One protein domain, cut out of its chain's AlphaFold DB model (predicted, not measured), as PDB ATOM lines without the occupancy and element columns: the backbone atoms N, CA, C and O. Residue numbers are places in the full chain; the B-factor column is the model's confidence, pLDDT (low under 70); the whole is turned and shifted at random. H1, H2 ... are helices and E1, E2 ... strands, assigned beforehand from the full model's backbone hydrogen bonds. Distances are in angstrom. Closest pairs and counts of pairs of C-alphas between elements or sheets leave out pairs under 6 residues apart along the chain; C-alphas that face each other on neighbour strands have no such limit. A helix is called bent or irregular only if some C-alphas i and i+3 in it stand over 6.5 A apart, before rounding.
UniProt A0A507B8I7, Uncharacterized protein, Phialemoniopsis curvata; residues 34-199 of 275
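AT A GLANCE: This is residues 34 to 199 of the 275 residues of an uncharacterized protein of Phialemoniopsis curvata (UniProt A0A507B8I7). Two lobes stand end to end: a closed barrel of six strands, E1 to E6, with H1 on its outside, and a smaller lobe made of the three-stranded sheet E7 to E9 with H3 and H4 beside it. H2 lies between the lobes, on both the barrel and the small sheet. The printed part has 166 residues, with four named helices and nine named strands in the order E1 E2 E3 E4 E5 H1 E6 H2 E7 H3 H4 E8 E9. The barrel is mixed, running E1, E5, E2, E4, E3, E6 and back to E1; the small sheet, E7 E8 E9, is mixed too, and the class is mixed, helices and strands. The whole is compact, with a radius of gyration of the C-alphas of 15.8 A, yet elongated, spanning 49 by 30 by 28 A.

HOW THE PARTS SIT: E1, residues 34 to 39, is staggered: its residues 34 to 36 pair with antiparallel E6, residues 119 to 125, and its residues 36 to 39 with parallel E5, residues 93 to 96. N 36 and O 119 are 2.9 A apart and N 39 and O 95 2.7 A, within hydrogen-bond range. E2, residues 58 to 61, has E5 on one side, antiparallel at 164 degrees, with N 60 and O 94 2.8 A apart. On its other side is E4, residues 79 to 88, parallel at 61 degrees, with N 59 and O 84 2.8 A apart. E4 bends by 63 degrees at residue 85. E3, residues 71 to 76, forms a hairpin with E4, with N 81 and O 74 2.9 A apart. E3 is also antiparallel to E6 at 147 degrees, with N 75 and O 122 2.8 A apart. H1, residues 97 to 105, is on the barrel and outside it, at a height over the sheet of 6.9 A; the closest C-alphas of H1 and E1 are those of Tyr 97 and Pro 38, 4.4 A apart. H2, residues 132 to 138, is on the barrel too; its closest C-alphas with E4 are Leu 134 and Leu 84, 7.4 A apart. It is also on the sheet of E7, residues 142 to 145, E8, residues 169 to 174, and E9, residues 182 to 187, and lies over E7, with the C-alphas of Leu 135 and Phe 142 closest at 6.7 A. E7 and E8 are parallel at 32 degrees, with N 144 and O 170 2.9 A apart; E8 and E9 form a hairpin, with N 183 and O 173 2.8 A apart. H3, residues 150 to 159, and H4, residues 164 to 168, only graze this sheet, and they touch, closest at the C-alphas of Leu 157 and Ala 166, 5.0 A. E7, H3, H4 and E8 form a strand-helix-strand unit, two parallel neighbour strands with helices between, its crossover right-handed. Every O i to N i+4 pair is within hydrogen-bond range in H1, H3 and H4; H2 has 0 of 3, but 3 of 4 O i to N i+3 pairs. H2 is irregular, with C-alphas 134 and 137 7.8 A apart.

IN THESE COORDINATES: E1 begins at C-alpha 34, (128.831, 150.684, 128.183), and is 14.8 A long. E3 is 17.0 A long, E4 24.1 A, E6 18.7 A, H1 11.8 A, H3 13.8 A and E8 14.3 A. H3 begins at C-alpha 150, (156.811, 151.118, 117.426). E9, 12.1 A long, ends at C-alpha 187, (158.392, 148.776, 105.795).

THE WHOLE: The C-alphas farthest apart are those of Asp 112 and Glu 193, 51.0 A. The printed part has no cut. The links E1 to E2, residues 40 to 57, and H1 to E6, residues 106 to 118, are long. Residues 188 to 199, after E9, hold no named element. The mean pLDDT of the printed part is 96.6, and no printed residue is under 70.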
ATOM      1  N   VAL A  34     128.083 149.426 128.326       97.88
ATOM      2  CA  VAL A  34     128.831 150.684 128.183       97.88
ATOM      3  C   VAL A  34     127.923 151.821 127.733       97.88
ATOM      4  O   VAL A  34     126.917 151.616 127.058       97.88
ATOM      5  N   TRP A  35     128.291 153.048 128.092       98.12
ATOM      6  CA  TRP A  35     127.604 154.260 127.652       98.12
ATOM      7  C   TRP A  35     128.298 154.813 126.411       98.12
ATOM      8  O   TRP A  35     129.267 155.563 126.530       98.12
ATOM      9  N   ALA A  36     127.822 154.397 125.237       98.38
ATOM     10  CA  ALA A  36     128.460 154.693 123.963       98.38
ATOM     11  C   ALA A  36     128.050 156.065 123.405       98.38
ATOM     12  O   ALA A  36     126.854 156.366 123.295       98.38
ATOM     13  N   THR A  37     129.031 156.875 123.013       98.19
ATOM     14  CA  THR A  37     128.869 158.224 122.438       98.19
ATOM     15  C   THR A  37     129.355 158.290 120.985       98.19
ATOM     16  O   THR A  37     130.291 157.575 120.618       98.19
ATOM     17  N   PRO A  38     128.741 159.129 120.127       98.12
ATOM     18  CA  PRO A  38     129.210 159.315 118.759       98.12
ATOM     19  C   PRO A  38     130.505 160.141 118.723       98.12
ATOM     20  O   PRO A  38     130.589 161.207 119.332       98.12
ATOM     21  N   HIS A  39     131.486 159.674 117.954       96.62
ATOM     22  CA  HIS A  39     132.777 160.321 117.736       96.62
ATOM     23  C   HIS A  39     132.944 160.731 116.273       96.62
ATOM     24  O   HIS A  39     132.849 159.899 115.371       96.62
ATOM     25  N   GLU A  40     133.195 162.015 116.030       94.88
ATOM     26  CA  GLU A  40     133.370 162.544 114.673       94.88
ATOM     27  C   GLU A  40     134.759 162.237 114.099       94.88
ATOM     28  O   GLU A  40     134.876 161.843 112.940       94.88
ATOM     29  N   SER A  41     135.813 162.447 114.889       95.50
ATOM     30  CA  SER A  41     137.177 162.536 114.370       95.50
ATOM     31  C   SER A  41     137.912 161.208 114.425       95.50
ATOM     32  O   SER A  41     138.071 160.624 115.486       95.50
ATOM     33  N   TYR A  42     138.453 160.749 113.300       97.88
ATOM     34  CA  TYR A  42     139.349 159.604 113.329       97.88
ATOM     35  C   TYR A  42     140.653 159.925 114.073       97.88
ATOM     36  O   TYR A  42     141.330 160.914 113.783       97.88
ATOM     37  N   SER A  43     141.051 159.023 114.966       97.19
ATOM     38  CA  SER A  43     142.345 159.018 115.640       97.19
ATOM     39  C   SER A  43     142.739 157.590 116.027       97.19
ATOM     40  O   SER A  43     141.938 156.658 115.954       97.19
ATOM     41  N   SER A  44     144.017 157.412 116.368       98.00
ATOM     42  CA  SER A  44     144.548 156.149 116.878       98.00
ATOM     43  C   SER A  44     145.753 156.393 117.779       98.00
ATOM     44  O   SER A  44     146.797 156.854 117.310       98.00
ATOM     45  N   SER A  45     145.644 156.012 119.049       97.06
ATOM     46  CA  SER A  45     146.726 156.070 120.038       97.06
ATOM     47  C   SER A  45     147.834 155.045 119.802       97.06
ATOM     48  O   SER A  45     148.937 155.207 120.319       97.06
ATOM     49  N   VAL A  46     147.573 154.012 118.996       97.88
ATOM     50  CA  VAL A  46     148.557 152.972 118.642       97.88
ATOM     51  C   VAL A  46     149.096 153.102 117.218       97.88
ATOM     52  O   VAL A  46     149.862 152.255 116.760       97.88
ATOM     53  N   GLY A  47     148.721 154.167 116.507       97.88
ATOM     54  CA  GLY A  47     149.229 154.457 115.168       97.88
ATOM     55  C   GLY A  47     148.625 153.588 114.064       97.88
ATOM     56  O   GLY A  47     149.303 153.335 113.067       97.88
ATOM     57  N   VAL A  48     147.377 153.130 114.217       98.50
ATOM     58  CA  VAL A  48     146.631 152.498 113.120       98.50
ATOM     59  C   VAL A  48     146.263 153.546 112.074       98.50
ATOM     60  O   VAL A  48     145.766 154.629 112.390       98.50
ATOM     61  N   LEU A  49     146.511 153.217 110.811       98.69
ATOM     62  CA  LEU A  49     146.353 154.140 109.689       98.69
ATOM     63  C   LEU A  49     144.918 154.118 109.153       98.69
ATOM     64  O   LEU A  49     144.478 153.111 108.591       98.69
ATOM     65  N   GLY A  50     144.205 155.242 109.264       98.31
ATOM     66  CA  GLY A  50     142.796 155.361 108.869       98.31
ATOM     67  C   GLY A  50     142.574 155.096 107.381       98.31
ATOM     68  O   GLY A  50     141.623 154.424 106.987       98.31
ATOM     69  N   CYS A  51     143.523 155.500 106.535       98.06
ATOM     70  CA  CYS A  51     143.482 155.236 105.096       98.06
ATOM     71  C   CYS A  51     143.600 153.741 104.738       98.06
ATOM     72  O   CYS A  51     143.385 153.355 103.587       98.06
ATOM     73  N   LYS A  52     143.924 152.882 105.712       98.25
ATOM     74  CA  LYS A  52     144.106 151.436 105.550       98.25
ATOM     75  C   LYS A  52     143.037 150.603 106.262       98.25
ATOM     76  O   LYS A  52     143.122 149.374 106.217       98.25
ATOM     77  N   ILE A  53     142.026 151.235 106.859       98.12
ATOM     78  CA  ILE A  53     140.906 150.552 107.519       98.12
ATOM     79  C   ILE A  53     139.557 151.181 107.151       98.12
ATOM     80  O   ILE A  53     139.476 152.154 106.395       98.12
ATOM     81  N   ASP A  54     138.479 150.582 107.640       97.69
ATOM     82  CA  ASP A  54     137.161 151.208 107.678       97.69
ATOM     83  C   ASP A  54     137.043 152.116 108.917       97.69
ATOM     84  O   ASP A  54     136.945 151.634 110.046       97.69
ATOM     85  N   THR A  55     137.090 153.433 108.707       97.88
ATOM     86  CA  THR A  55     137.041 154.438 109.781       97.88
ATOM     87  C   THR A  55     135.636 154.665 110.333       97.88
ATOM     88  O   THR A  55     135.495 155.245 111.407       97.88
ATOM     89  N   ASP A  56     134.602 154.139 109.671       98.12
ATOM     90  CA  ASP A  56     133.215 154.206 110.137       98.12
ATOM     91  C   ASP A  56     132.913 153.139 111.203       98.12
ATOM     92  O   ASP A  56     131.815 153.092 111.759       98.12
ATOM     93  N   ARG A  57     133.874 152.255 111.497       98.38
ATOM     94  CA  ARG A  57     133.720 151.092 112.386       98.38
ATOM     95  C   ARG A  57     134.837 151.022 113.433       98.38
ATOM     96  O   ARG A  57     135.484 149.986 113.594       98.38
ATOM     97  N   VAL A  58     135.061 152.120 114.153       98.50
ATOM     98  CA  VAL A  58     136.109 152.246 115.178       98.50
ATOM     99  C   VAL A  58     135.504 152.455 116.568       98.50
ATOM    100  O   VAL A  58     134.466 153.099 116.717       98.50
ATOM    101  N   ALA A  59     136.166 151.893 117.579       98.38
ATOM    102  CA  ALA A  59     135.894 152.087 118.997       98.38
ATOM    103  C   ALA A  59     137.087 152.766 119.699       98.38
ATOM    104  O   ALA A  59     138.246 152.385 119.496       98.38
ATOM    105  N   TYR A  60     136.773 153.735 120.557       97.69
ATOM    106  CA  TYR A  60     137.682 154.611 121.300       97.69
ATOM    107  C   TYR A  60     137.401 154.432 122.797       97.69
ATOM    108  O   TYR A  60     136.570 155.121 123.391       97.69
ATOM    109  N   TRP A  61     137.993 153.403 123.400       96.25
ATOM    110  CA  TRP A  61     137.663 152.997 124.774       96.25
ATOM    111  C   TRP A  61     138.505 153.761 125.798       96.25
ATOM    112  O   TRP A  61     139.614 154.175 125.484       96.25
ATOM    113  N   PRO A  62     138.057 153.911 127.054       94.56
ATOM    114  CA  PRO A  62     138.830 154.634 128.067       94.56
ATOM    115  C   PRO A  62     140.104 153.891 128.503       94.56
ATOM    116  O   PRO A  62     141.024 154.491 129.058       94.56
ATOM    117  N   ALA A  63     140.168 152.583 128.252       92.50
ATOM    118  CA  ALA A  63     141.311 151.738 128.564       92.50
ATOM    119  C   ALA A  63     142.253 151.578 127.361       92.50
ATOM    120  O   ALA A  63     141.800 151.485 126.217       92.50
ATOM    121  N   SER A  64     143.551 151.440 127.644       92.94
ATOM    122  CA  SER A  64     144.603 151.222 126.644       92.94
ATOM    123  C   SER A  64     144.280 150.089 125.670       92.94
ATOM    124  O   SER A  64     143.647 149.093 126.030       92.94
ATOM    125  N   VAL A  65     144.724 150.253 124.428       94.81
ATOM    126  CA  VAL A  65     144.571 149.253 123.367       94.81
ATOM    127  C   VAL A  65     145.454 148.037 123.671       94.81
ATOM    128  O   VAL A  65     146.605 148.181 124.077       94.81
ATOM    129  N   ASP A  66     144.901 146.840 123.479       91.81
ATOM    130  CA  ASP A  66     145.579 145.555 123.692       91.81
ATOM    131  C   ASP A  66     146.079 144.977 122.351       91.81
ATOM    132  O   ASP A  66     145.660 145.397 121.278       91.81
ATOM    133  N   CYS A  67     146.950 143.975 122.404       94.56
ATOM    134  CA  CYS A  67     147.485 143.248 121.256       94.56
ATOM    135  C   CYS A  67     146.514 142.196 120.684       94.56
ATOM    136  O   CYS A  67     146.661 141.787 119.531       94.56
ATOM    137  N   ASP A  68     145.538 141.755 121.487       88.25
ATOM    138  CA  ASP A  68     144.564 140.713 121.119       88.25
ATOM    139  C   ASP A  68     143.116 141.198 121.099       88.25
ATOM    140  O   ASP A  68     142.347 140.846 120.206       88.25
ATOM    141  N   ASN A  69     142.749 142.059 122.047       89.19
ATOM    142  CA  ASN A  69     141.392 142.584 122.187       89.19
ATOM    143  C   ASN A  69     141.171 143.837 121.318       89.19
ATOM    144  O   ASN A  69     140.692 144.865 121.796       89.19
ATOM    145  N   ILE A  70     141.550 143.750 120.039       95.38
ATOM    146  CA  ILE A  70     141.415 144.840 119.052       95.38
ATOM    147  C   ILE A  70     140.068 144.828 118.316       95.38
ATOM    148  O   ILE A  70     139.837 145.659 117.439       95.38
ATOM    149  N   CYS A  71     139.196 143.866 118.617       97.19
ATOM    150  CA  CYS A  71     137.888 143.717 117.994       97.19
ATOM    151  C   CYS A  71     136.820 143.574 119.073       97.19
ATOM    152  O   CYS A  71     136.917 142.704 119.941       97.19
ATOM    153  N   VAL A  72     135.798 144.418 118.999       97.56
ATOM    154  CA  VAL A  72     134.657 144.384 119.914       97.56
ATOM    155  C   VAL A  72     133.364 144.262 119.124       97.56
ATOM    156  O   VAL A  72     133.255 144.796 118.019       97.56
ATOM    157  N   SER A  73     132.379 143.558 119.669       98.31
ATOM    158  CA  SER A  73     130.993 143.724 119.234       98.31
ATOM    159  C   SER A  73     130.326 144.786 120.086       98.31
ATOM    160  O   SER A  73     130.516 144.767 121.296       98.31
ATOM    161  N   LEU A  74     129.505 145.638 119.480       98.56
ATOM    162  CA  LEU A  74     128.637 146.580 120.179       98.56
ATOM    163  C   LEU A  74     127.203 146.379 119.694       98.56
ATOM    164  O   LEU A  74     126.971 146.302 118.483       98.56
ATOM    165  N   SER A  75     126.259 146.263 120.625       98.56
ATOM    166  CA  SER A  75     124.871 145.921 120.322       98.56
ATOM    167  C   SER A  75     123.867 146.863 120.980       98.56
ATOM    168  O   SER A  75     123.996 147.209 122.154       98.56
ATOM    169  N   TYR A  76     122.828 147.222 120.227       98.44
ATOM    170  CA  TYR A  76     121.707 148.039 120.689       98.44
ATOM    171  C   TYR A  76     120.414 147.604 119.992       98.44
ATOM    172  O   TYR A  76     120.366 147.513 118.766       98.44
ATOM    173  N   GLU A  77     119.370 147.305 120.773       96.62
ATOM    174  CA  GLU A  77     118.039 146.897 120.279       96.62
ATOM    175  C   GLU A  77     118.073 145.811 119.179       96.62
ATOM    176  O   GLU A  77     117.382 145.885 118.165       96.62
ATOM    177  N   GLY A  78     118.913 144.786 119.362       96.31
ATOM    178  CA  GLY A  78     119.035 143.657 118.429       96.31
ATOM    179  C   GLY A  78     119.890 143.922 117.184       96.31
ATOM    180  O   GLY A  78     120.107 143.003 116.394       96.31
ATOM    181  N   ARG A  79     120.416 145.139 117.010       98.31
ATOM    182  CA  ARG A  79     121.443 145.458 116.009       98.31
ATOM    183  C   ARG A  79     122.818 145.268 116.635       98.31
ATOM    184  O   ARG A  79     123.034 145.697 117.764       98.31
ATOM    185  N   THR A  80     123.746 144.677 115.888       98.56
ATOM    186  CA  THR A  80     125.128 144.454 116.329       98.56
ATOM    187  C   THR A  80     126.090 144.890 115.237       98.56
ATOM    188  O   THR A  80     125.929 144.513 114.076       98.56
ATOM    189  N   LEU A  81     127.116 145.642 115.623       98.69
ATOM    190  CA  LEU A  81     128.270 145.946 114.785       98.69
ATOM    191  C   LEU A  81     129.537 145.380 115.415       98.69
ATOM    192  O   LEU A  81     129.628 145.237 116.632       98.69
ATOM    193  N   TYR A  82     130.523 145.096 114.570       98.56
ATOM    194  CA  TYR A  82     131.888 144.822 114.993       98.56
ATOM    195  C   TYR A  82     132.735 146.060 114.739       98.56
ATOM    196  O   TYR A  82     132.606 146.671 113.675       98.56
ATOM    197  N   LEU A  83     133.567 146.428 115.708       98.56
ATOM    198  CA  LEU A  83     134.351 147.656 115.699       98.56
ATOM    199  C   LEU A  83     135.813 147.351 116.029       98.56
ATOM    200  O   LEU A  83     136.110 146.527 116.900       98.56
ATOM    201  N   LEU A  84     136.725 148.042 115.346       98.12
ATOM    202  CA  LEU A  84     138.149 148.014 115.666       98.12
ATOM    203  C   LEU A  84     138.423 148.910 116.875       98.12
ATOM    204  O   LEU A  84     138.224 150.120 116.811       98.12
ATOM    205  N   ARG A  85     138.921 148.328 117.965       97.31
ATOM    206  CA  ARG A  85     139.368 149.067 119.149       97.31
ATOM    207  C   ARG A  85     140.838 149.437 118.980       97.31
ATOM    208  O   ARG A  85     141.720 148.613 119.207       97.31
ATOM    209  N   ILE A  86     141.086 150.664 118.540       97.62
ATOM    210  CA  ILE A  86     142.414 151.127 118.095       97.62
ATOM    211  C   ILE A  86     142.799 152.491 118.659       97.62
ATOM    212  O   ILE A  86     143.821 153.063 118.273       97.62
ATOM    213  N   ASP A  87     141.977 153.025 119.550       96.88
ATOM    214  CA  ASP A  87     142.263 154.277 120.211       96.88
ATOM    215  C   ASP A  87     141.795 154.261 121.661       96.88
ATOM    216  O   ASP A  87     140.953 153.448 122.063       96.88
ATOM    217  N   GLN A  88     142.377 155.173 122.430       93.81
ATOM    218  CA  GLN A  88     142.010 155.424 123.803       93.81
ATOM    219  C   GLN A  88     141.296 156.773 123.889       93.81
ATOM    220  O   GLN A  88     141.830 157.793 123.459       93.81
ATOM    221  N   SER A  89     140.106 156.795 124.475       91.38
ATOM    222  CA  SER A  89     139.414 158.043 124.783       91.38
ATOM    223  C   SER A  89     139.961 158.688 126.064       91.38
ATOM    224  O   SER A  89     140.654 158.068 126.872       91.38
ATOM    225  N   GLY A  90     139.557 159.934 126.318       84.81
ATOM    226  CA  GLY A  90     139.817 160.622 127.586       84.81
ATOM    227  C   GLY A  90     138.969 160.143 128.775       84.81
ATOM    228  O   GLY A  90     138.979 160.811 129.808       84.81
ATOM    229  N   GLY A  91     138.210 159.043 128.646       89.62
ATOM    230  CA  GLY A  91     137.371 158.498 129.725       89.62
ATOM    231  C   GLY A  91     135.977 158.002 129.313       89.62
ATOM    232  O   GLY A  91     135.283 157.421 130.142       89.62
ATOM    233  N   ALA A  92     135.562 158.202 128.060       93.50
ATOM    234  CA  ALA A  92     134.264 157.769 127.535       93.50
ATOM    235  C   ALA A  92     134.374 156.493 126.680       93.50
ATOM    236  O   ALA A  92     135.458 156.106 126.258       93.50
ATOM    237  N   HIS A  93     133.259 155.821 126.408       97.75
ATOM    238  CA  HIS A  93     133.229 154.795 125.366       97.75
ATOM    239  C   HIS A  93     132.754 155.464 124.079       97.75
ATOM    240  O   HIS A  93     131.558 155.512 123.820       97.75
ATOM    241  N   ASP A  94     133.665 156.022 123.289       97.88
ATOM    242  CA  ASP A  94     133.269 156.650 122.030       97.88
ATOM    243  C   ASP A  94     133.367 155.645 120.875       97.88
ATOM    244  O   ASP A  94     134.218 154.756 120.868       97.88
ATOM    245  N   VAL A  95     132.505 155.773 119.871       98.69
ATOM    246  CA  VAL A  95     132.587 155.001 118.620       98.69
ATOM    247  C   VAL A  95     132.385 155.928 117.435       98.69
ATOM    248  O   VAL A  95     131.738 156.963 117.585       98.69
ATOM    249  N   SER A  96     132.894 155.568 116.255       98.56
ATOM    250  CA  SER A  96     132.684 156.364 115.035       98.56
ATOM    251  C   SER A  96     131.213 156.759 114.890       98.56
ATOM    252  O   SER A  96     130.326 155.921 115.084       98.56
ATOM    253  N   TYR A  97     130.939 158.014 114.528       98.69
ATOM    254  CA  TYR A  97     129.568 158.523 114.453       98.69
ATOM    255  C   TYR A  97     128.677 157.649 113.556       98.69
ATOM    256  O   TYR A  97     127.541 157.352 113.922       98.69
ATOM    257  N   ASP A  98     129.204 157.140 112.440       98.75
ATOM    258  CA  ASP A  98     128.457 156.223 111.581       98.75
ATOM    259  C   ASP A  98     128.060 154.910 112.279       98.75
ATOM    260  O   ASP A  98     126.926 154.453 112.119       98.75
ATOM    261  N   ALA A  99     128.953 154.318 113.081       98.75
ATOM    262  CA  ALA A  99     128.652 153.119 113.862       98.75
ATOM    263  C   ALA A  99     127.579 153.398 114.917       98.75
ATOM    264  O   ALA A  99     126.610 152.640 115.017       98.75
ATOM    265  N   TRP A 100     127.723 154.500 115.662       98.75
ATOM    266  CA  TRP A 100     126.736 154.918 116.657       98.75
ATOM    267  C   TRP A 100     125.360 155.118 116.010       98.75
ATOM    268  O   TRP A 100     124.373 154.533 116.453       98.75
ATOM    269  N   ASN A 101     125.296 155.864 114.901       98.81
ATOM    270  CA  ASN A 101     124.047 156.136 114.194       98.81
ATOM    271  C   ASN A 101     123.425 154.849 113.648       98.81
ATOM    272  O   ASN A 101     122.240 154.614 113.845       98.81
ATOM    273  N   THR A 102     124.230 153.970 113.047       98.75
ATOM    274  CA  THR A 102     123.756 152.679 112.528       98.75
ATOM    275  C   THR A 102     123.173 151.804 113.634       98.75
ATOM    276  O   THR A 102     122.142 151.162 113.427       98.75
ATOM    277  N   LEU A 103     123.788 151.781 114.819       98.69
ATOM    278  CA  LEU A 103     123.265 151.034 115.962       98.69
ATOM    279  C   LEU A 103     121.950 151.613 116.475       98.69
ATOM    280  O   LEU A 103     121.063 150.841 116.820       98.69
ATOM    281  N   VAL A 104     121.805 152.937 116.497       98.31
ATOM    282  CA  VAL A 104     120.629 153.622 117.054       98.31
ATOM    283  C   VAL A 104     119.452 153.647 116.079       98.31
ATOM    284  O   VAL A 104     118.321 153.374 116.469       98.31
ATOM    285  N   THR A 105     119.699 153.945 114.805       98.00
ATOM    286  CA  THR A 105     118.648 154.187 113.801       98.00
ATOM    287  C   THR A 105     118.486 153.027 112.820       98.00
ATOM    288  O   THR A 105     117.436 152.874 112.201       98.00
ATOM    289  N   GLY A 106     119.509 152.180 112.672       98.19
ATOM    290  CA  GLY A 106     119.599 151.200 111.588       98.19
ATOM    291  C   GLY A 106     120.136 151.771 110.268       98.19
ATOM    292  O   GLY A 106     120.203 151.033 109.285       98.19
ATOM    293  N   ALA A 107     120.532 153.048 110.225       98.19
ATOM    294  CA  ALA A 107     121.036 153.718 109.028       98.19
ATOM    295  C   ALA A 107     122.418 154.355 109.246       98.19
ATOM    296  O   ALA A 107     122.758 154.808 110.335       98.19
ATOM    297  N   SER A 108     123.203 154.433 108.172       98.19
ATOM    298  CA  SER A 108     124.465 155.184 108.158       98.19
ATOM    299  C   SER A 108     124.212 156.667 108.448       98.19
ATOM    300  O   SER A 108     123.256 157.244 107.922       98.19
ATOM    301  N   ALA A 109     125.103 157.298 109.215       98.31
ATOM    302  CA  ALA A 109     125.052 158.731 109.509       98.31
ATOM    303  C   ALA A 109     125.172 159.586 108.239       98.31
ATOM    304  O   ALA A 109     124.621 160.675 108.167       98.31
ATOM    305  N   THR A 110     125.828 159.080 107.195       98.06
ATOM    306  CA  THR A 110     125.941 159.782 105.902       98.06
ATOM    307  C   THR A 110     124.638 159.795 105.100       98.06
ATOM    308  O   THR A 110     124.509 160.541 104.128       98.06
ATOM    309  N   LYS A 111     123.670 158.954 105.483       98.06
ATOM    310  CA  LYS A 111     122.378 158.804 104.801       98.06
ATOM    311  C   LYS A 111     121.232 159.397 105.603       98.06
ATOM    312  O   LYS A 111     120.409 160.101 105.030       98.06
ATOM    313  N   ASP A 112     121.176 159.082 106.892       98.06
ATOM    314  CA  ASP A 112     120.120 159.524 107.805       98.06
ATOM    315  C   ASP A 112     120.734 159.877 109.172       98.06
ATOM    316  O   ASP A 112     120.694 159.073 110.113       98.06
ATOM    317  N   PRO A 113     121.429 161.026 109.262       98.12
ATOM    318  CA  PRO A 113     122.116 161.433 110.477       98.12
ATOM    319  C   PRO A 113     121.125 161.803 111.578       98.12
ATOM    320  O   PRO A 113     120.178 162.560 111.372       98.12
ATOM    321  N   THR A 114     121.393 161.322 112.787       98.19
ATOM    322  CA  THR A 114     120.664 161.679 114.004       98.19
ATOM    323  C   THR A 114     121.610 162.283 115.036       98.19
ATOM    324  O   THR A 114     122.758 161.860 115.181       98.19
ATOM    325  N   ALA A 115     121.123 163.286 115.768       98.06
ATOM    326  CA  ALA A 115     121.812 163.851 116.921       98.06
ATOM    327  C   ALA A 115     121.441 163.085 118.202       98.06
ATOM    328  O   ALA A 115     120.288 162.704 118.398       98.06
ATOM    329  N   GLY A 116     122.402 162.909 119.104       96.62
ATOM    330  CA  GLY A 116     122.205 162.273 120.398       96.62
ATOM    331  C   GLY A 116     123.461 162.314 121.263       96.62
ATOM    332  O   GLY A 116     124.360 163.125 121.059       96.62
ATOM    333  N   GLY A 117     123.507 161.456 122.274       96.12
ATOM    334  CA  GLY A 117     124.624 161.386 123.208       96.12
ATOM    335  C   GLY A 117     124.844 159.964 123.690       96.12
ATOM    336  O   GLY A 117     124.626 159.011 122.951       96.12
ATOM    337  N   ALA A 118     125.266 159.829 124.941       97.75
ATOM    338  CA  ALA A 118     125.515 158.530 125.544       97.75
ATOM    339  C   ALA A 118     124.249 157.656 125.545       97.75
ATOM    340  O   ALA A 118     123.209 158.061 126.069       97.75
ATOM    341  N   ILE A 119     124.359 156.446 124.999       98.38
ATOM    342  CA  ILE A 119     123.314 155.417 125.040       98.38
ATOM    343  C   ILE A 119     123.914 154.143 125.630       98.38
ATOM    344  O   ILE A 119     125.026 153.758 125.275       98.38
ATOM    345  N   ALA A 120     123.179 153.500 126.537       98.44
ATOM    346  CA  ALA A 120     123.565 152.208 127.087       98.44
ATOM    347  C   ALA A 120     123.511 151.132 125.989       98.44
ATOM    348  O   ALA A 120     122.467 150.920 125.368       98.44
ATOM    349  N   MET A 121     124.641 150.473 125.748       98.56
ATOM    350  CA  MET A 121     124.818 149.427 124.744       98.56
ATOM    351  C   MET A 121     125.608 148.264 125.341       98.56
ATOM    352  O   MET A 121     126.414 148.459 126.247       98.56
ATOM    353  N   GLU A 122     125.408 147.067 124.803       98.50
ATOM    354  CA  GLU A 122     126.126 145.869 125.246       98.50
ATOM    355  C   GLU A 122     127.368 145.651 124.385       98.50
ATOM    356  O   GLU A 122     127.272 145.605 123.154       98.50
ATOM    357  N   THR A 123     128.528 145.501 125.022       97.75
ATOM    358  CA  THR A 123     129.810 145.260 124.362       97.75
ATOM    359  C   THR A 123     130.465 143.966 124.823       97.75
ATOM    360  O   THR A 123     130.318 143.541 125.963       97.75
ATOM    361  N   GLU A 124     131.250 143.359 123.940       96.12
ATOM    362  CA  GLU A 124     132.064 142.178 124.243       96.12
ATOM    363  C   GLU A 124     133.351 142.227 123.412       96.12
ATOM    364  O   GLU A 124     133.322 142.639 122.248       96.12
ATOM    365  N   ASN A 125     134.482 141.796 123.981       95.25
ATOM    366  CA  ASN A 125     135.671 141.500 123.180       95.25
ATOM    367  C   ASN A 125     135.408 140.223 122.381       95.25
ATOM    368  O   ASN A 125     135.105 139.181 122.958       95.25
ATOM    369  N   VAL A 126     135.566 140.284 121.063       95.88
ATOM    370  CA  VAL A 126     135.295 139.149 120.176       95.88
ATOM    371  C   VAL A 126     136.546 138.768 119.386       95.88
ATOM    372  O   VAL A 126     137.456 139.587 119.229       95.88
ATOM    373  N   PRO A 127     136.618 137.543 118.832       94.19
ATOM    374  CA  PRO A 127     137.732 137.161 117.975       94.19
ATOM    375  C   PRO A 127     137.922 138.144 116.814       94.19
ATOM    376  O   PRO A 127     136.958 138.504 116.131       94.19
ATOM    377  N   VAL A 128     139.179 138.509 116.534       92.88
ATOM    378  CA  VAL A 128     139.554 139.470 115.476       92.88
ATOM    379  C   VAL A 128     139.018 139.081 114.097       92.88
ATOM    380  O   VAL A 128     138.783 139.940 113.250       92.88
ATOM    381  N   ASP A 129     138.729 137.800 113.879       93.31
ATOM    382  CA  ASP A 129     138.070 137.289 112.678       93.31
ATOM    383  C   ASP A 129     136.767 138.020 112.330       93.31
ATOM    384  O   ASP A 129     136.449 138.167 111.149       93.31
ATOM    385  N   LYS A 130     136.050 138.545 113.331       96.69
ATOM    386  CA  LYS A 130     134.848 139.366 113.135       96.69
ATOM    387  C   LYS A 130     135.147 140.760 112.573       96.69
ATOM    388  O   LYS A 130     134.318 141.306 111.853       96.69
ATOM    389  N   CYS A 131     136.340 141.296 112.835       96.56
ATOM    390  CA  CYS A 131     136.806 142.594 112.340       96.56
ATOM    391  C   CYS A 131     137.717 142.497 111.107       96.56
ATOM    392  O   CYS A 131     138.082 143.531 110.553       96.56
ATOM    393  N   LYS A 132     138.063 141.295 110.616       93.06
ATOM    394  CA  LYS A 132     138.855 141.123 109.380       93.06
ATOM    395  C   LYS A 132     138.336 141.956 108.195       93.06
ATOM    396  O   LYS A 132     139.173 142.573 107.535       93.06
ATOM    397  N   PRO A 133     137.011 142.061 107.940       95.56
ATOM    398  CA  PRO A 133     136.501 142.913 106.865       95.56
ATOM    399  C   PRO A 133     136.899 144.394 106.988       95.56
ATOM    400  O   PRO A 133     137.073 145.067 105.974       95.56
ATOM    401  N   LEU A 134     137.108 144.885 108.214       97.31
ATOM    402  CA  LEU A 134     137.507 146.266 108.504       97.31
ATOM    403  C   LEU A 134     138.991 146.527 108.185       97.31
ATOM    404  O   LEU A 134     139.406 147.677 108.065       97.31
ATOM    405  N   LEU A 135     139.785 145.464 107.999       95.75
ATOM    406  CA  LEU A 135     141.216 145.495 107.667       95.75
ATOM    407  C   LEU A 135     141.491 145.207 106.179       95.75
ATOM    408  O   LEU A 135     142.645 145.069 105.765       95.75
ATOM    409  N   ASN A 136     140.455 145.090 105.342       90.25
ATOM    410  CA  ASN A 136     140.598 144.662 103.946       90.25
ATOM    411  C   ASN A 136     141.509 145.581 103.117       90.25
ATOM    412  O   ASN A 136     142.286 145.087 102.297       90.25
ATOM    413  N   LYS A 137     141.482 146.899 103.360       90.50
ATOM    414  CA  LYS A 137     142.356 147.866 102.664       90.50
ATOM    415  C   LYS A 137     143.848 147.638 102.969       90.50
ATOM    416  O   LYS A 137     144.703 148.057 102.194       90.50
ATOM    417  N   ALA A 138     144.163 146.929 104.051       88.00
ATOM    418  CA  ALA A 138     145.508 146.506 104.432       88.00
ATOM    419  C   ALA A 138     145.804 145.031 104.093       88.00
ATOM    420  O   ALA A 138     146.780 144.466 104.590       88.00
ATOM    421  N   GLY A 139     144.963 144.375 103.285       89.25
ATOM    422  CA  GLY A 139     145.100 142.948 102.982       89.25
ATOM    423  C   GLY A 139     144.870 142.051 104.202       89.25
ATOM    424  O   GLY A 139     145.497 141.000 104.316       89.25
ATOM    425  N   GLY A 140     144.027 142.487 105.145       89.56
ATOM    426  CA  GLY A 140     143.732 141.756 106.380       89.56
ATOM    427  C   GLY A 140     144.834 141.832 107.443       89.56
ATOM    428  O   GLY A 140     144.735 141.151 108.463       89.56
ATOM    429  N   LYS A 141     145.882 142.637 107.219       95.56
ATOM    430  CA  LYS A 141     146.926 142.936 108.209       95.56
ATOM    431  C   LYS A 141     146.542 144.152 109.046       95.56
ATOM    432  O   LYS A 141     145.809 145.012 108.577       95.56
ATOM    433  N   PHE A 142     147.061 144.239 110.266       97.75
ATOM    434  CA  PHE A 142     146.895 145.385 111.157       97.75
ATOM    435  C   PHE A 142     147.839 146.523 110.714       97.75
ATOM    436  O   PHE A 142     149.059 146.368 110.845       97.75
ATOM    437  N   PRO A 143     147.329 147.617 110.109       98.38
ATOM    438  CA  PRO A 143     148.161 148.587 109.406       98.38
ATOM    439  C   PRO A 143     148.668 149.670 110.352       98.38
ATOM    440  O   PRO A 143     147.908 150.530 110.788       98.38
ATOM    441  N   LEU A 144     149.963 149.645 110.627       98.62
ATOM    442  CA  LEU A 144     150.600 150.491 111.623       98.62
ATOM    443  C   LEU A 144     151.568 151.495 110.982       98.62
ATOM    444  O   LEU A 144     152.291 151.168 110.037       98.62
ATOM    445  N   SER A 145     151.617 152.710 111.529       98.50
ATOM    446  CA  SER A 145     152.643 153.705 111.204       98.50
ATOM    447  C   SER A 145     154.020 153.216 111.655       98.50
ATOM    448  O   SER A 145     154.261 153.030 112.849       98.50
ATOM    449  N   ALA A 146     154.953 153.052 110.721       98.25
ATOM    450  CA  ALA A 146     156.313 152.614 111.018       98.25
ATOM    451  C   ALA A 146     157.069 153.588 111.937       98.25
ATOM    452  O   ALA A 146     157.931 153.162 112.698       98.25
ATOM    453  N   SER A 147     156.762 154.888 111.871       96.38
ATOM    454  CA  SER A 147     157.431 155.909 112.683       96.38
ATOM    455  C   SER A 147     156.782 156.110 114.052       96.38
ATOM    456  O   SER A 147     157.486 156.474 114.987       96.38
ATOM    457  N   ASN A 148     155.471 155.869 114.185       96.56
ATOM    458  CA  ASN A 148     154.715 156.279 115.376       96.56
ATOM    459  C   ASN A 148     154.032 155.141 116.155       96.56
ATOM    460  O   ASN A 148     153.485 155.395 117.221       96.56
ATOM    461  N   SER A 149     154.098 153.888 115.691       97.69
ATOM    462  CA  SER A 149     153.492 152.734 116.393       97.69
ATOM    463  C   SER A 149     154.481 151.850 117.164       97.69
ATOM    464  O   SER A 149     154.065 150.919 117.854       97.69
ATOM    465  N   MET A 150     155.790 152.103 117.049       97.38
ATOM    466  CA  MET A 150     156.811 151.118 117.426       97.38
ATOM    467  C   MET A 150     156.772 150.702 118.897       97.38
ATOM    468  O   MET A 150     157.029 149.541 119.182       97.38
ATOM    469  N   ASN A 151     156.398 151.594 119.820       96.19
ATOM    470  CA  ASN A 151     156.266 151.238 121.238       96.19
ATOM    471  C   ASN A 151     155.145 150.214 121.473       96.19
ATOM    472  O   ASN A 151     155.349 149.244 122.197       96.19
ATOM    473  N   PHE A 152     153.988 150.409 120.835       97.50
ATOM    474  CA  PHE A 152     152.870 149.466 120.905       97.50
ATOM    475  C   PHE A 152     153.217 148.141 120.221       97.50
ATOM    476  O   PHE A 152     152.978 147.069 120.766       97.50
ATOM    477  N   LEU A 153     153.824 148.193 119.034       98.12
ATOM    478  CA  LEU A 153     154.199 146.967 118.338       98.12
ATOM    479  C   LEU A 153     155.265 146.181 119.117       98.12
ATOM    480  O   LEU A 153     155.151 144.964 119.238       98.12
ATOM    481  N   ALA A 154     156.275 146.856 119.668       97.31
ATOM    482  CA  ALA A 154     157.327 146.224 120.459       97.31
ATOM    483  C   ALA A 154     156.777 145.544 121.721       97.31
ATOM    484  O   ALA A 154     157.190 144.420 122.018       97.31
ATOM    485  N   SER A 155     155.828 146.167 122.434       96.56
ATOM    486  CA  SER A 155     155.183 145.516 123.584       96.56
ATOM    487  C   SER A 155     154.391 144.284 123.151       96.56
ATOM    488  O   SER A 155     154.520 143.230 123.765       96.56
ATOM    489  N   CYS A 156     153.673 144.339 122.026       97.81
ATOM    490  CA  CYS A 156     152.990 143.158 121.500       97.81
ATOM    491  C   CYS A 156     153.954 142.044 121.088       97.81
ATOM    492  O   CYS A 156     153.709 140.885 121.405       97.81
ATOM    493  N   LEU A 157     155.064 142.370 120.424       97.81
ATOM    494  CA  LEU A 157     156.065 141.382 120.014       97.81
ATOM    495  C   LEU A 157     156.811 140.760 121.206       97.81
ATOM    496  O   LEU A 157     157.234 139.610 121.111       97.81
ATOM    497  N   THR A 158     156.974 141.500 122.308       96.50
ATOM    498  CA  THR A 158     157.703 141.042 123.506       96.50
ATOM    499  C   THR A 158     156.796 140.309 124.485       96.50
ATOM    500  O   THR A 158     157.077 139.177 124.869       96.50
ATOM    501  N   ASP A 159     155.707 140.960 124.887       96.19
ATOM    502  CA  ASP A 159     154.891 140.540 126.027       96.19
ATOM    503  C   ASP A 159     153.787 139.570 125.601       96.19
ATOM    504  O   ASP A 159     153.341 138.735 126.390       96.19
ATOM    505  N   LYS A 160     153.338 139.673 124.343       96.12
ATOM    506  CA  LYS A 160     152.279 138.837 123.764       96.12
ATOM    507  C   LYS A 160     152.640 138.368 122.346       96.12
ATOM    508  O   LYS A 160     151.884 138.641 121.408       96.12
ATOM    509  N   PRO A 161     153.751 137.631 122.153       96.00
ATOM    510  CA  PRO A 161     154.220 137.215 120.824       96.00
ATOM    511  C   PRO A 161     153.199 136.353 120.070       96.00
ATOM    512  O   PRO A 161     153.204 136.287 118.840       96.00
ATOM    513  N   ASP A 162     152.293 135.705 120.805       96.00
ATOM    514  CA  ASP A 162     151.229 134.901 120.226       96.00
ATOM    515  C   ASP A 162     149.997 135.686 119.771       96.00
ATOM    516  O   ASP A 162     149.116 135.087 119.143       96.00
ATOM    517  N   SER A 163     149.969 136.993 120.037       96.25
ATOM    518  CA  SER A 163     148.827 137.854 119.772       96.25
ATOM    519  C   SER A 163     148.531 138.053 118.288       96.25
ATOM    520  O   SER A 163     149.401 137.884 117.420       96.25
ATOM    521  N   PHE A 164     147.301 138.471 117.972       95.69
ATOM    522  CA  PHE A 164     146.933 138.813 116.597       95.69
ATOM    523  C   PHE A 164     147.854 139.896 116.031       95.69
ATOM    524  O   PHE A 164     148.371 139.714 114.925       95.69
ATOM    525  N   VAL A 165     148.081 140.985 116.776       97.31
ATOM    526  CA  VAL A 165     148.928 142.101 116.327       97.31
ATOM    527  C   VAL A 165     150.352 141.622 116.055       97.31
ATOM    528  O   VAL A 165     150.850 141.853 114.953       97.31
ATOM    529  N   ALA A 166     150.973 140.886 116.986       97.31
ATOM    530  CA  ALA A 166     152.339 140.377 116.824       97.31
ATOM    531  C   ALA A 166     152.506 139.501 115.565       97.31
ATOM    532  O   ALA A 166     153.529 139.570 114.886       97.31
ATOM    533  N   LYS A 167     151.474 138.726 115.203       96.56
ATOM    534  CA  LYS A 167     151.494 137.815 114.045       96.56
ATOM    535  C   LYS A 167     151.005 138.441 112.732       96.56
ATOM    536  O   LYS A 167     151.270 137.900 111.654       96.56
ATOM    537  N   ASN A 168     150.248 139.539 112.785       96.56
ATOM    538  CA  ASN A 168     149.495 140.049 111.633       96.56
ATOM    539  C   ASN A 168     149.628 141.551 111.383       96.56
ATOM    540  O   ASN A 168     148.801 142.107 110.665       96.56
ATOM    541  N   TYR A 169     150.664 142.211 111.888       97.69
ATOM    542  CA  TYR A 169     150.915 143.611 111.558       97.69
ATOM    543  C   TYR A 169     151.471 143.811 110.135       97.69
ATOM    544  O   TYR A 169     152.025 142.905 109.508       97.69
ATOM    545  N   GLN A 170     151.325 145.035 109.628       98.25
ATOM    546  CA  GLN A 170     152.056 145.562 108.480       98.25
ATOM    547  C   GLN A 170     152.457 147.002 108.793       98.25
ATOM    548  O   GLN A 170     151.595 147.838 109.061       98.25
ATOM    549  N   LEU A 171     153.754 147.293 108.714       98.62
ATOM    550  CA  LEU A 171     154.272 148.649 108.873       98.62
ATOM    551  C   LEU A 171     154.226 149.405 107.544       98.62
ATOM    552  O   LEU A 171     154.593 148.839 106.507       98.62
ATOM    553  N   TYR A 172     153.822 150.671 107.592       98.44
ATOM    554  CA  TYR A 172     153.850 151.596 106.459       98.44
ATOM    555  C   TYR A 172     154.620 152.867 106.811       98.44
ATOM    556  O   TYR A 172     154.546 153.340 107.945       98.44
ATOM    557  N   ASN A 173     155.296 153.471 105.835       98.12
ATOM    558  CA  ASN A 173     156.027 154.733 106.002       98.12
ATOM    559  C   ASN A 173     155.104 155.974 106.005       98.12
ATOM    560  O   ASN A 173     155.456 157.034 105.491       98.12
ATOM    561  N   ILE A 174     153.902 155.831 106.563       98.31
ATOM    562  CA  ILE A 174     152.927 156.905 106.768       98.31
ATOM    563  C   ILE A 174     153.065 157.363 108.217       98.31
ATOM    564  O   ILE A 174     153.146 156.540 109.132       98.31
ATOM    565  N   GLN A 175     153.148 158.672 108.423       96.88
ATOM    566  CA  GLN A 175     153.555 159.239 109.700       96.88
ATOM    567  C   GLN A 175     152.366 159.400 110.635       96.88
ATOM    568  O   GLN A 175     152.418 158.955 111.771       96.88
ATOM    569  N   ASP A 176     151.269 159.976 110.185       96.06
ATOM    570  CA  ASP A 176     150.129 160.264 111.048       96.06
ATOM    571  C   ASP A 176     148.951 159.303 110.807       96.06
ATOM    572  O   ASP A 176     148.765 158.797 109.696       96.06
ATOM    573  N   PRO A 177     148.120 159.051 111.836       97.19
ATOM    574  CA  PRO A 177     146.985 158.135 111.728       97.19
ATOM    575  C   PRO A 177     145.931 158.601 110.712       97.19
ATOM    576  O   PRO A 177     145.255 157.761 110.120       97.19
ATOM    577  N   ILE A 178     145.811 159.910 110.459       97.69
ATOM    578  CA  ILE A 178     144.877 160.478 109.471       97.69
ATOM    579  C   ILE A 178     145.453 160.512 108.040       97.69
ATOM    580  O   ILE A 178     144.795 161.006 107.128       97.69
ATOM    581  N   CYS A 179     146.638 159.929 107.825       97.75
ATOM    582  CA  CYS A 179     147.288 159.747 106.526       97.75
ATOM    583  C   CYS A 179     147.500 161.041 105.719       97.75
ATOM    584  O   CYS A 179     147.259 161.073 104.514       97.75
ATOM    585  N   THR A 180     147.979 162.100 106.372       96.81
ATOM    586  CA  THR A 180     148.288 163.393 105.731       96.81
ATOM    587  C   THR A 180     149.767 163.549 105.364       96.81
ATOM    588  O   THR A 180     150.105 164.322 104.463       96.81
ATOM    589  N   TRP A 181     150.648 162.780 106.005       97.00
ATOM    590  CA  TRP A 181     152.096 162.836 105.851       97.00
ATOM    591  C   TRP A 181     152.737 161.453 105.742       97.00
ATOM    592  O   TRP A 181     152.378 160.497 106.428       97.00
ATOM    593  N   GLY A 182     153.777 161.375 104.919       97.06
ATOM    594  CA  GLY A 182     154.598 160.196 104.697       97.06
ATOM    595  C   GLY A 182     154.487 159.670 103.274       97.06
ATOM    596  O   GLY A 182     154.079 160.368 102.347       97.06
ATOM    597  N   ILE A 183     154.902 158.423 103.099       97.50
ATOM    598  CA  ILE A 183     154.934 157.727 101.820       97.50
ATOM    599  C   ILE A 183     154.192 156.409 102.006       97.50
ATOM    600  O   ILE A 183     154.511 155.633 102.907       97.50
ATOM    601  N   ASP A 184     153.221 156.130 101.137       97.00
ATOM    602  CA  ASP A 184     152.515 154.849 101.144       97.00
ATOM    603  C   ASP A 184     153.399 153.719 100.586       97.00
ATOM    604  O   ASP A 184     153.289 153.286  99.441       97.00
ATOM    605  N   GLU A 185     154.337 153.265 101.413       97.19
ATOM    606  CA  GLU A 185     155.209 152.128 101.149       97.19
ATOM    607  C   GLU A 185     155.290 151.225 102.377       97.19
ATOM    608  O   GLU A 185     155.222 151.675 103.521       97.19
ATOM    609  N   LYS A 186     155.449 149.925 102.133       98.12
ATOM    610  CA  LYS A 186     155.613 148.936 103.196       98.12
ATOM    611  C   LYS A 186     157.027 148.999 103.762       98.12
ATOM    612  O   LYS A 186     157.996 149.059 103.007       98.12
ATOM    613  N   CYS A 187     157.127 148.896 105.080       98.44
ATOM    614  CA  CYS A 187     158.392 148.776 105.795       98.44
ATOM    615  C   CYS A 187     158.547 147.369 106.380       98.44
ATOM    616  O   CYS A 187     157.562 146.659 106.606       98.44
ATOM    617  N   THR A 188     159.789 146.976 106.642       98.06
ATOM    618  CA  THR A 188     160.137 145.708 107.292       98.06
ATOM    619  C   THR A 188     160.721 145.966 108.671       98.06
ATOM    620  O   THR A 188     161.445 146.942 108.861       98.06
ATOM    621  N   LEU A 189     160.452 145.075 109.618       97.94
ATOM    622  CA  LEU A 189     161.032 145.110 110.954       97.94
ATOM    623  C   LEU A 189     161.867 143.851 111.172       97.94
ATOM    624  O   LEU A 189     161.433 142.753 110.836       97.94
ATOM    625  N   ASP A 190     163.055 144.045 111.725       96.62
ATOM    626  CA  ASP A 190     163.998 142.994 112.093       96.62
ATOM    627  C   ASP A 190     163.997 142.899 113.618       96.62
ATOM    628  O   ASP A 190     164.699 143.652 114.284       96.62
ATOM    629  N   TRP A 191     163.079 142.103 114.161       94.81
ATOM    630  CA  TRP A 191     162.823 142.008 115.597       94.81
ATOM    631  C   TRP A 191     163.283 140.649 116.132       94.81
ATOM    632  O   TRP A 191     162.906 139.637 115.531       94.81
ATOM    633  N   PRO A 192     163.953 140.585 117.302       95.56
ATOM    634  CA  PRO A 192     164.217 141.663 118.272       95.56
ATOM    635  C   PRO A 192     165.500 142.487 118.047       95.56
ATOM    636  O   PRO A 192     165.859 143.305 118.893       95.56
ATOM    637  N   GLU A 193     166.210 142.301 116.938       96.38
ATOM    638  CA  GLU A 193     167.530 142.893 116.687       96.38
ATOM    639  C   GLU A 193     167.491 144.423 116.524       96.38
ATOM    640  O   GLU A 193     168.470 145.113 116.828       96.38
ATOM    641  N   ARG A 194     166.369 144.968 116.040       92.56
ATOM    642  CA  ARG A 194     166.142 146.396 115.799       92.56
ATOM    643  C   ARG A 194     164.741 146.820 116.231       92.56
ATOM    644  O   ARG A 194     163.737 146.198 115.903       92.56
ATOM    645  N   ASN A 195     164.674 147.970 116.896       89.31
ATOM    646  CA  ASN A 195     163.428 148.606 117.329       89.31
ATOM    647  C   ASN A 195     162.907 149.676 116.347       89.31
ATOM    648  O   ASN A 195     161.943 150.373 116.655       89.31
ATOM    649  N   GLN A 196     163.540 149.817 115.179       94.62
ATOM    650  CA  GLN A 196     163.127 150.724 114.111       94.62
ATOM    651  C   GLN A 196     162.913 149.949 112.814       94.62
ATOM    652  O   GLN A 196     163.724 149.100 112.432       94.62
ATOM    653  N   ALA A 197     161.827 150.270 112.119       97.50
ATOM    654  CA  ALA A 197     161.534 149.696 110.819       97.50
ATOM    655  C   ALA A 197     162.479 150.235 109.738       97.50
ATOM    656  O   ALA A 197     162.908 151.387 109.765       97.50
ATOM    657  N   THR A 198     162.751 149.410 108.733       98.06
ATOM    658  CA  THR A 198     163.440 149.813 107.507       98.06
ATOM    659  C   THR A 198     162.407 150.060 106.412       98.06
ATOM    660  O   THR A 198     161.636 149.162 106.072       98.06
ATOM    661  N   CYS A 199     162.395 151.273 105.859       98.25
ATOM    662  CA  CYS A 199     161.500 151.678 104.773       98.25
ATOM    663  C   CYS A 199     162.315 152.013 103.509       98.25
ATOM    664  O   CYS A 199     163.390 152.610 103.644       98.25
TER     665      CYS A 199